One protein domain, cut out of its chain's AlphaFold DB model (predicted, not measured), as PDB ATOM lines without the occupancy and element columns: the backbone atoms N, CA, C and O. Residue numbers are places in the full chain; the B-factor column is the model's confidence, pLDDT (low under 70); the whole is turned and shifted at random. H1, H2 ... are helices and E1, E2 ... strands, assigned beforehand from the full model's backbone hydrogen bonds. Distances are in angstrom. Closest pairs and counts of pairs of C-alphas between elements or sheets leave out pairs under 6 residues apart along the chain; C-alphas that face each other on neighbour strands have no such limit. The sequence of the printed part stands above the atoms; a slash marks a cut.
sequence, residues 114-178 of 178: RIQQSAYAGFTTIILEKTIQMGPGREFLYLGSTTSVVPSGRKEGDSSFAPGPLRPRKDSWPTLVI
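What this domain is: This is residues 114 to 178 of the 178 residues of an uncharacterized protein of Tuber magnatum (white Piedmont truffle) (UniProt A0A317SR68). Long helix H1 turns at short H2 into strand E1, which folds back beside H1's residues 124 to 132, running nearly opposite to it; E1 pairs with E4, hairpin E2-E3 reaches outward, its residues 149 to 154 sticking out, and residues 164 to 178 loop out and fold back to E4, where residues 176 to 177 pair with 160 to 161. The 65 printed residues hold H1 H2 E1 E2 E3 E4, mixed, with two antiparallel two-stranded sheets. The whole is flat, 39 by 34 by 13 A, only just compact, close to loose: radius of gyration of the C-alphas 12.7 A.

Where its parts are: Find C-alpha 114 at (20.712, -25.475, 3.769); H1, residues 114 to 133, runs 28.4 A from there. Then come H2, 136 to 139; E1, 140 to 144, 11.6 A; E2, 147 to 150; E3, 153 to 156; and E4, 160 to 163, ending at (13.614, -30.161, 30.702).

How they stand to each other: H1, with residues 128 to 132 alone, touches H2 only at the corner; closest C-alphas Thr 131 and Gly 137, 4.6 A. H1 and E1 are near each other, 7 C-alpha pairs within 10 A. Look for N 141 and O 162, 2.8 A, between E1 and E4, and N 148 and O 155, 2.8 A, in hairpin E2-E3, within hydrogen-bond range. H1 has every O i to N i+4 pair within range.

The domain as a whole: The printed part has no cut. Residues 137 to 138 and 165 to 174 are under pLDDT 70.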
ATOM      1  N   ARG A 114      22.152 -25.221   3.594       75.56
ATOM      2  CA  ARG A 114      20.712 -25.475   3.769       75.56
ATOM      3  C   ARG A 114      20.391 -26.943   4.039       75.56
ATOM      4  O   ARG A 114      19.546 -27.213   4.874       75.56
ATOM      5  N   ILE A 115      21.088 -27.878   3.390       79.19
ATOM      6  CA  ILE A 115      20.818 -29.318   3.540       79.19
ATOM      7  C   ILE A 115      21.064 -29.771   4.981       79.19
ATOM      8  O   ILE A 115      20.208 -30.422   5.572       79.19
ATOM      9  N   GLN A 116      22.198 -29.384   5.570       77.50
ATOM     10  CA  GLN A 116      22.513 -29.726   6.956       77.50
ATOM     11  C   GLN A 116      21.505 -29.100   7.925       77.50
ATOM     12  O   GLN A 116      21.046 -29.775   8.840       77.50
ATOM     13  N   GLN A 117      21.116 -27.842   7.698       77.88
ATOM     14  CA  GLN A 117      20.093 -27.175   8.509       77.88
ATOM     15  C   GLN A 117      18.724 -27.859   8.393       77.88
ATOM     16  O   GLN A 117      18.056 -28.052   9.403       77.88
ATOM     17  N   SER A 118      18.313 -28.267   7.189       82.06
ATOM     18  CA  SER A 118      17.054 -28.984   6.968       82.06
ATOM     19  C   SER A 118      17.059 -30.372   7.606       82.06
ATOM     20  O   SER A 118      16.085 -30.736   8.258       82.06
ATOM     21  N   ALA A 119      18.153 -31.127   7.472       84.75
ATOM     22  CA  ALA A 119      18.301 -32.425   8.128       84.75
ATOM     23  C   ALA A 119      18.245 -32.280   9.654       84.75
ATOM     24  O   ALA A 119      17.551 -33.034  10.333       84.75
ATOM     25  N   TYR A 120      18.920 -31.257  10.179       81.62
ATOM     26  CA  TYR A 120      18.918 -30.929  11.595       81.62
ATOM     27  C   TYR A 120      17.515 -30.565  12.115       81.62
ATOM     28  O   TYR A 120      17.071 -31.083  13.143       81.62
ATOM     29  N   ALA A 121      16.797 -29.708  11.384       83.25
ATOM     30  CA  ALA A 121      15.429 -29.323  11.713       83.25
ATOM     31  C   ALA A 121      14.486 -30.534  11.691       83.25
ATOM     32  O   ALA A 121      13.734 -30.733  12.639       83.25
ATOM     33  N   GLY A 122      14.582 -31.391  10.669       88.44
ATOM     34  CA  GLY A 122      13.789 -32.620  10.589       88.44
ATOM     35  C   GLY A 122      14.060 -33.572  11.758       88.44
ATOM     36  O   GLY A 122      13.124 -34.073  12.376       88.44
ATOM     37  N   PHE A 123      15.329 -33.776  12.119       87.94
ATOM     38  CA  PHE A 123      15.697 -34.617  13.260       87.94
ATOM     39  C   PHE A 123      15.185 -34.056  14.595       87.94
ATOM     40  O   PHE A 123      14.637 -34.794  15.414       87.94
ATOM     41  N   THR A 124      15.293 -32.739  14.782       86.25
ATOM     42  CA  THR A 124      14.728 -32.010  15.929       86.25
ATOM     43  C   THR A 124      13.220 -32.229  16.034       86.25
ATOM     44  O   THR A 124      12.725 -32.563  17.111       86.25
ATOM     45  N   THR A 125      12.493 -32.095  14.921       87.94
ATOM     46  CA  THR A 125      11.047 -32.343  14.871       87.94
ATOM     47  C   THR A 125      10.710 -33.772  15.288       87.94
ATOM     48  O   THR A 125       9.853 -33.955  16.148       87.94
ATOM     49  N   ILE A 126      11.426 -34.775  14.770       89.94
ATOM     50  CA  ILE A 126      11.197 -36.187  15.120       89.94
ATOM     51  C   ILE A 126      11.410 -36.431  16.619       89.94
ATOM     52  O   ILE A 126      10.603 -37.107  17.259       89.94
ATOM     53  N   ILE A 127      12.480 -35.878  17.200       85.50
ATOM     54  CA  ILE A 127      12.741 -36.006  18.638       85.50
ATOM     55  C   ILE A 127      11.626 -35.361  19.450       85.50
ATOM     56  O   ILE A 127      11.149 -35.969  20.410       85.50
ATOM     57  N   LEU A 128      11.176 -34.167  19.067       83.62
ATOM     58  CA  LEU A 128      10.097 -33.485  19.771       83.62
ATOM     59  C   LEU A 128       8.787 -34.283  19.688       83.62
ATOM     60  O   LEU A 128       8.149 -34.509  20.713       83.62
ATOM     61  N   GLU A 129       8.426 -34.784  18.505       87.38
ATOM     62  CA  GLU A 129       7.249 -35.638  18.307       87.38
ATOM     63  C   GLU A 129       7.311 -36.904  19.162       87.38
ATOM     64  O   GLU A 129       6.334 -37.258  19.825       87.38
ATOM     65  N   LYS A 130       8.468 -37.574  19.208       87.19
ATOM     66  CA  LYS A 130       8.664 -38.758  20.053       87.19
ATOM     67  C   LYS A 130       8.570 -38.428  21.533       87.19
ATOM     68  O   LYS A 130       7.947 -39.166  22.290       87.19
ATOM     69  N   THR A 131       9.130 -37.300  21.940       81.69
ATOM     70  CA  THR A 131       9.059 -36.822  23.321       81.69
ATOM     71  C   THR A 131       7.615 -36.504  23.719       81.69
ATOM     72  O   THR A 131       7.197 -36.844  24.821       81.69
ATOM     73  N   ILE A 132       6.809 -35.945  22.811       83.19
ATOM     74  CA  ILE A 132       5.360 -35.765  22.998       83.19
ATOM     75  C   ILE A 132       4.645 -37.110  23.134       83.19
ATOM     76  O   ILE A 132       3.868 -37.280  24.070       83.19
ATOM     77  N   GLN A 133       4.938 -38.076  22.262       85.06
ATOM     78  CA  GLN A 133       4.332 -39.413  22.315       85.06
ATOM     79  C   GLN A 133       4.626 -40.153  23.626       85.06
ATOM     80  O   GLN A 133       3.781 -40.903  24.101       85.06
ATOM     81  N   MET A 134       5.798 -39.937  24.227       82.44
ATOM     82  CA  MET A 134       6.178 -40.570  25.495       82.44
ATOM     83  C   MET A 134       5.572 -39.890  26.738       82.44
ATOM     84  O   MET A 134       5.793 -40.370  27.846       82.44
ATOM     85  N   GLY A 135       4.860 -38.763  26.587       78.38
ATOM     86  CA  GLY A 135       4.303 -37.976  27.697       78.38
ATOM     87  C   GLY A 135       5.025 -36.657  28.038       78.38
ATOM     88  O   GLY A 135       4.333 -35.657  28.237       78.38
ATOM     89  N   PRO A 136       6.370 -36.561  28.049       73.12
ATOM     90  CA  PRO A 136       7.077 -35.359  28.500       73.12
ATOM     91  C   PRO A 136       7.206 -34.259  27.440       73.12
ATOM     92  O   PRO A 136       7.956 -33.310  27.629       73.12
ATOM     93  N   GLY A 137       6.516 -34.334  26.301       66.38
ATOM     94  CA  GLY A 137       6.718 -33.390  25.191       66.38
ATOM     95  C   GLY A 137       6.524 -31.914  25.521       66.38
ATOM     96  O   GLY A 137       7.145 -31.064  24.892       66.38
ATOM     97  N   ARG A 138       5.684 -31.600  26.514       69.75
ATOM     98  CA  ARG A 138       5.494 -30.224  27.011       69.75
ATOM     99  C   ARG A 138       6.489 -29.833  28.103       69.75
ATOM    100  O   ARG A 138       6.544 -28.675  28.500       69.75
ATOM    101  N   GLU A 139       7.270 -30.793  28.572       77.44
ATOM    102  CA  GLU A 139       8.291 -30.632  29.595       77.44
ATOM    103  C   GLU A 139       9.687 -30.495  28.992       77.44
ATOM    104  O   GLU A 139      10.648 -30.528  29.739       77.44
ATOM    105  N   PHE A 140       9.851 -30.318  27.680       78.56
ATOM    106  CA  PHE A 140      11.141 -29.946  27.100       78.56
ATOM    107  C   PHE A 140      11.065 -28.568  26.461       78.56
ATOM    108  O   PHE A 140      10.300 -28.315  25.534       78.56
ATOM    109  N   LEU A 141      11.902 -27.674  26.966       81.88
ATOM    110  CA  LEU A 141      12.144 -26.361  26.408       81.88
ATOM    111  C   LEU A 141      13.217 -26.493  25.334       81.88
ATOM    112  O   LEU A 141      14.358 -26.866  25.617       81.88
ATOM    113  N   TYR A 142      12.844 -26.174  24.099       82.94
ATOM    114  CA  TYR A 142      13.802 -26.020  23.016       82.94
ATOM    115  C   TYR A 142      14.677 -24.795  23.290       82.94
ATOM    116  O   TYR A 142      14.187 -23.667  23.327       82.94
ATOM    117  N   LEU A 143      15.971 -25.026  23.495       82.94
ATOM    118  CA  LEU A 143      16.967 -23.986  23.751       82.94
ATOM    119  C   LEU A 143      17.761 -23.614  22.493       82.94
ATOM    120  O   LEU A 143      18.671 -22.788  22.565       82.94
ATOM    121  N   GLY A 144      17.474 -24.244  21.349       84.06
ATOM    122  CA  GLY A 144      18.266 -24.072  20.134       84.06
ATOM    123  C   GLY A 144      19.747 -24.318  20.406       84.06
ATOM    124  O   GLY A 144      20.110 -25.164  21.218       84.06
ATOM    125  N   SER A 145      20.619 -23.543  19.778       83.69
ATOM    126  CA  SER A 145      22.071 -23.727  19.875       83.69
ATOM    127  C   SER A 145      22.705 -23.082  21.114       83.69
ATOM    128  O   SER A 145      23.819 -22.570  21.051       83.69
ATOM    129  N   THR A 146      21.992 -23.087  22.243       85.19
ATOM    130  CA  THR A 146      22.480 -22.510  23.502       85.19
ATOM    131  C   THR A 146      23.771 -23.195  23.956       85.19
ATOM    132  O   THR A 146      23.869 -24.429  23.987       85.19
ATOM    133  N   THR A 147      24.751 -22.384  24.358       86.56
ATOM    134  CA  THR A 147      26.012 -22.840  24.942       86.56
ATOM    135  C   THR A 147      25.773 -23.471  26.313       86.56
ATOM    136  O   THR A 147      25.312 -22.826  27.252       86.56
ATOM    137  N   SER A 148      26.137 -24.741  26.451       85.12
ATOM    138  CA  SER A 148      26.173 -25.453  27.725       85.12
ATOM    139  C   SER A 148      27.550 -25.303  28.363       85.12
ATOM    140  O   SER A 148      28.574 -25.539  27.717       85.12
ATOM    141  N   VAL A 149      27.581 -24.935  29.642       86.56
ATOM    142  CA  VAL A 149      28.813 -24.861  30.436       86.56
ATOM    143  C   VAL A 149      28.938 -26.141  31.254       86.56
ATOM    144  O   VAL A 149      28.032 -26.497  32.004       86.56
ATOM    145  N   VAL A 150      30.062 -26.834  31.100       83.50
ATOM    146  CA  VAL A 150      30.390 -28.071  31.816       83.50
ATOM    147  C   VAL A 150      31.767 -27.934  32.476       83.50
ATOM    148  O   VAL A 150      32.573 -27.113  32.040       83.50
ATOM    149  N   PRO A 151      32.100 -28.722  33.514       84.75
ATOM    150  CA  PRO A 151      33.408 -28.614  34.170       84.75
ATOM    151  C   PRO A 151      34.595 -28.742  33.199       84.75
ATOM    152  O   PRO A 151      35.611 -28.058  33.338       84.75
ATOM    153  N   SER A 152      34.445 -29.575  32.168       84.69
ATOM    154  CA  SER A 152      35.464 -29.806  31.145       84.69
ATOM    155  C   SER A 152      35.557 -28.709  30.078       84.69
ATOM    156  O   SER A 152      36.527 -28.693  29.318       84.69
ATOM    157  N   GLY A 153      34.597 -27.779  30.001       88.44
ATOM    158  CA  GLY A 153      34.553 -26.829  28.899       88.44
ATOM    159  C   GLY A 153      33.217 -26.138  28.652       88.44
ATOM    160  O   GLY A 153      32.323 -26.079  29.492       88.44
ATOM    161  N   ARG A 154      33.077 -25.606  27.444       90.12
ATOM    162  CA  ARG A 154      31.826 -25.046  26.926       90.12
ATOM    163  C   ARG A 154      31.482 -25.771  25.638       90.12
ATOM    164  O   ARG A 154      32.380 -26.073  24.856       90.12
ATOM    165  N   LYS A 155      30.209 -26.056  25.405       89.69
ATOM    166  CA  LYS A 155      29.761 -26.717  24.179       89.69
ATOM    167  C   LYS A 155      28.450 -26.128  23.709       89.69
ATOM    168  O   LYS A 155      27.474 -26.110  24.450       89.69
ATOM    169  N   GLU A 156      28.412 -25.726  22.455       89.25
ATOM    170  CA  GLU A 156      27.172 -25.455  21.743       89.25
ATOM    171  C   GLU A 156      26.679 -26.732  21.082       89.25
ATOM    172  O   GLU A 156      27.405 -27.376  20.319       89.25
ATOM    173  N   GLY A 157      25.442 -27.104  21.402       86.31
ATOM    174  CA  GLY A 157      24.714 -28.086  20.612       86.31
ATOM    175  C   GLY A 157      24.333 -27.505  19.261       86.31
ATOM    176  O   GLY A 157      24.156 -26.292  19.120       86.31
ATOM    177  N   ASP A 158      24.135 -28.371  18.275       84.06
ATOM    178  CA  ASP A 158      23.386 -27.977  17.091       84.06
ATOM    179  C   ASP A 158      21.964 -27.581  17.523       84.06
ATOM    180  O   ASP A 158      21.509 -26.503  17.136       84.06
ATOM    181  N   SER A 159      21.354 -28.347  18.447       84.31
ATOM    182  CA  SER A 159      20.405 -27.805  19.436       84.31
ATOM    183  C   SER A 159      20.376 -28.568  20.745       84.31
ATOM    184  O   SER A 159      20.727 -29.739  20.850       84.31
ATOM    185  N   SER A 160      19.861 -27.863  21.735       86.19
ATOM    186  CA  SER A 160      19.730 -28.290  23.105       86.19
ATOM    187  C   SER A 160      18.259 -28.263  23.512       86.19
ATOM    188  O   SER A 160      17.511 -27.353  23.148       86.19
ATOM    189  N   PHE A 161      17.854 -29.240  24.311       84.75
ATOM    190  CA  PHE A 161      16.553 -29.300  24.959       84.75
ATOM    191  C   PHE A 161      16.791 -29.423  26.451       84.75
ATOM    192  O   PHE A 161      17.387 -30.397  26.919       84.75
ATOM    193  N   ALA A 162      16.332 -28.428  27.200       82.38
ATOM    194  CA  ALA A 162      16.337 -28.508  28.647       82.38
ATOM    195  C   ALA A 162      14.968 -28.970  29.123       82.38
ATOM    196  O   ALA A 162      13.954 -28.510  28.599       82.38
ATOM    197  N   PRO A 163      14.902 -29.825  30.144       77.69
ATOM    198  CA  PRO A 163      13.614 -30.161  30.702       77.69
ATOM    199  C   PRO A 163      13.003 -28.948  31.430       77.69
ATOM    200  O   PRO A 163      13.700 -28.033  31.880       77.69
ATOM    201  N   GLY A 164      11.685 -28.916  31.528       74.00
ATOM    202  CA  GLY A 164      10.896 -27.789  31.983       74.00
ATOM    203  C   GLY A 164      10.965 -27.593  33.498       74.00
ATOM    204  O   GLY A 164      11.612 -28.366  34.213       74.00
ATOM    205  N   PRO A 165      10.294 -26.548  34.005       65.81
ATOM    206  CA  PRO A 165      10.280 -26.216  35.427       65.81
ATOM    207  C   PRO A 165       9.430 -27.177  36.271       65.81
ATOM    208  O   PRO A 165       9.602 -27.215  37.481       65.81
ATOM    209  N   LEU A 166       8.551 -27.982  35.659       63.38
ATOM    210  CA  LEU A 166       7.660 -28.927  36.354       63.38
ATOM    211  C   LEU A 166       8.366 -30.195  36.866       63.38
ATOM    212  O   LEU A 166       7.718 -31.158  37.266       63.38
ATOM    213  N   ARG A 167       9.701 -30.206  36.875       68.56
ATOM    214  CA  ARG A 167      10.471 -31.351  37.349       68.56
ATOM    215  C   ARG A 167      10.329 -31.516  38.867       68.56
ATOM    216  O   ARG A 167      10.574 -30.556  39.597       68.56
ATOM    217  N   PRO A 168      10.073 -32.742  39.362       64.69
ATOM    218  CA  PRO A 168      10.084 -33.022  40.796       64.69
ATOM    219  C   PRO A 168      11.451 -32.774  41.448       64.69
ATOM    220  O   PRO A 168      11.513 -32.432  42.628       64.69
ATOM    221  N   ARG A 169      12.559 -32.959  40.707       61.91
ATOM    222  CA  ARG A 169      13.929 -32.701  41.179       61.91
ATOM    223  C   ARG A 169      14.821 -32.136  40.067       61.91
ATOM    224  O   ARG A 169      14.611 -32.381  38.878       61.91
ATOM    225  N   LYS A 170      15.848 -31.376  40.459       62.47
ATOM    226  CA  LYS A 170      16.775 -30.666  39.553       62.47
ATOM    227  C   LYS A 170      17.571 -31.603  38.628       62.47
ATOM    228  O   LYS A 170      17.989 -31.195  37.549       62.47
ATOM    229  N   ASP A 171      17.754 -32.846  39.047       64.88
ATOM    230  CA  ASP A 171      18.556 -33.903  38.429       64.88
ATOM    231  C   ASP A 171      17.735 -34.932  37.643       64.88
ATOM    232  O   ASP A 171      18.307 -35.807  37.002       64.88
ATOM    233  N   SER A 172      16.404 -34.842  37.661       58.19
ATOM    234  CA  SER A 172      15.552 -35.933  37.183       58.19
ATOM    235  C   SER A 172      15.727 -36.258  35.688       58.19
ATOM    236  O   SER A 172      15.397 -37.365  35.276       58.19
ATOM    237  N   TRP A 173      16.193 -35.301  34.870       62.19
ATOM    238  CA  TRP A 173      16.297 -35.436  33.410       62.19
ATOM    239  C   TRP A 173      17.520 -34.657  32.892       62.19
ATOM    240  O   TRP A 173      17.673 -33.479  33.250       62.19
ATOM    241  N   PRO A 174      18.386 -35.260  32.054       65.44
ATOM    242  CA  PRO A 174      19.526 -34.558  31.482       65.44
ATOM    243  C   PRO A 174      19.080 -33.558  30.408       65.44
ATOM    244  O   PRO A 174      18.031 -33.707  29.781       65.44
ATOM    245  N   THR A 175      19.908 -32.540  30.169       73.50
ATOM    246  CA  THR A 175      19.768 -31.711  28.961       73.50
ATOM    247  C   THR A 175      20.131 -32.576  27.761       73.50
ATOM    248  O   THR A 175      21.227 -33.138  27.721       73.50
ATOM    249  N   LEU A 176      19.226 -32.692  26.793       77.62
ATOM    250  CA  LEU A 176      19.526 -33.357  25.533       77.62
ATOM    251  C   LEU A 176      20.254 -32.360  24.640       77.62
ATOM    252  O   LEU A 176      19.699 -31.317  24.313       77.62
ATOM    253  N   VAL A 177      21.484 -32.679  24.255       75.19
ATOM    254  CA  VAL A 177      22.281 -31.872  23.329       75.19
ATOM    255  C   VAL A 177      22.536 -32.719  22.093       75.19
ATOM    256  O   VAL A 177      23.179 -33.766  22.191       75.19
ATOM    257  N   ILE A 178      22.004 -32.270  20.961       70.62
ATOM    258  CA  ILE A 178      22.182 -32.864  19.635       70.62
ATOM    259  C   ILE A 178      23.320 -32.132  18.942       70.62
ATOM    260  O   ILE A 178      23.244 -30.882  18.884       70.62
TER     261      ILE A 178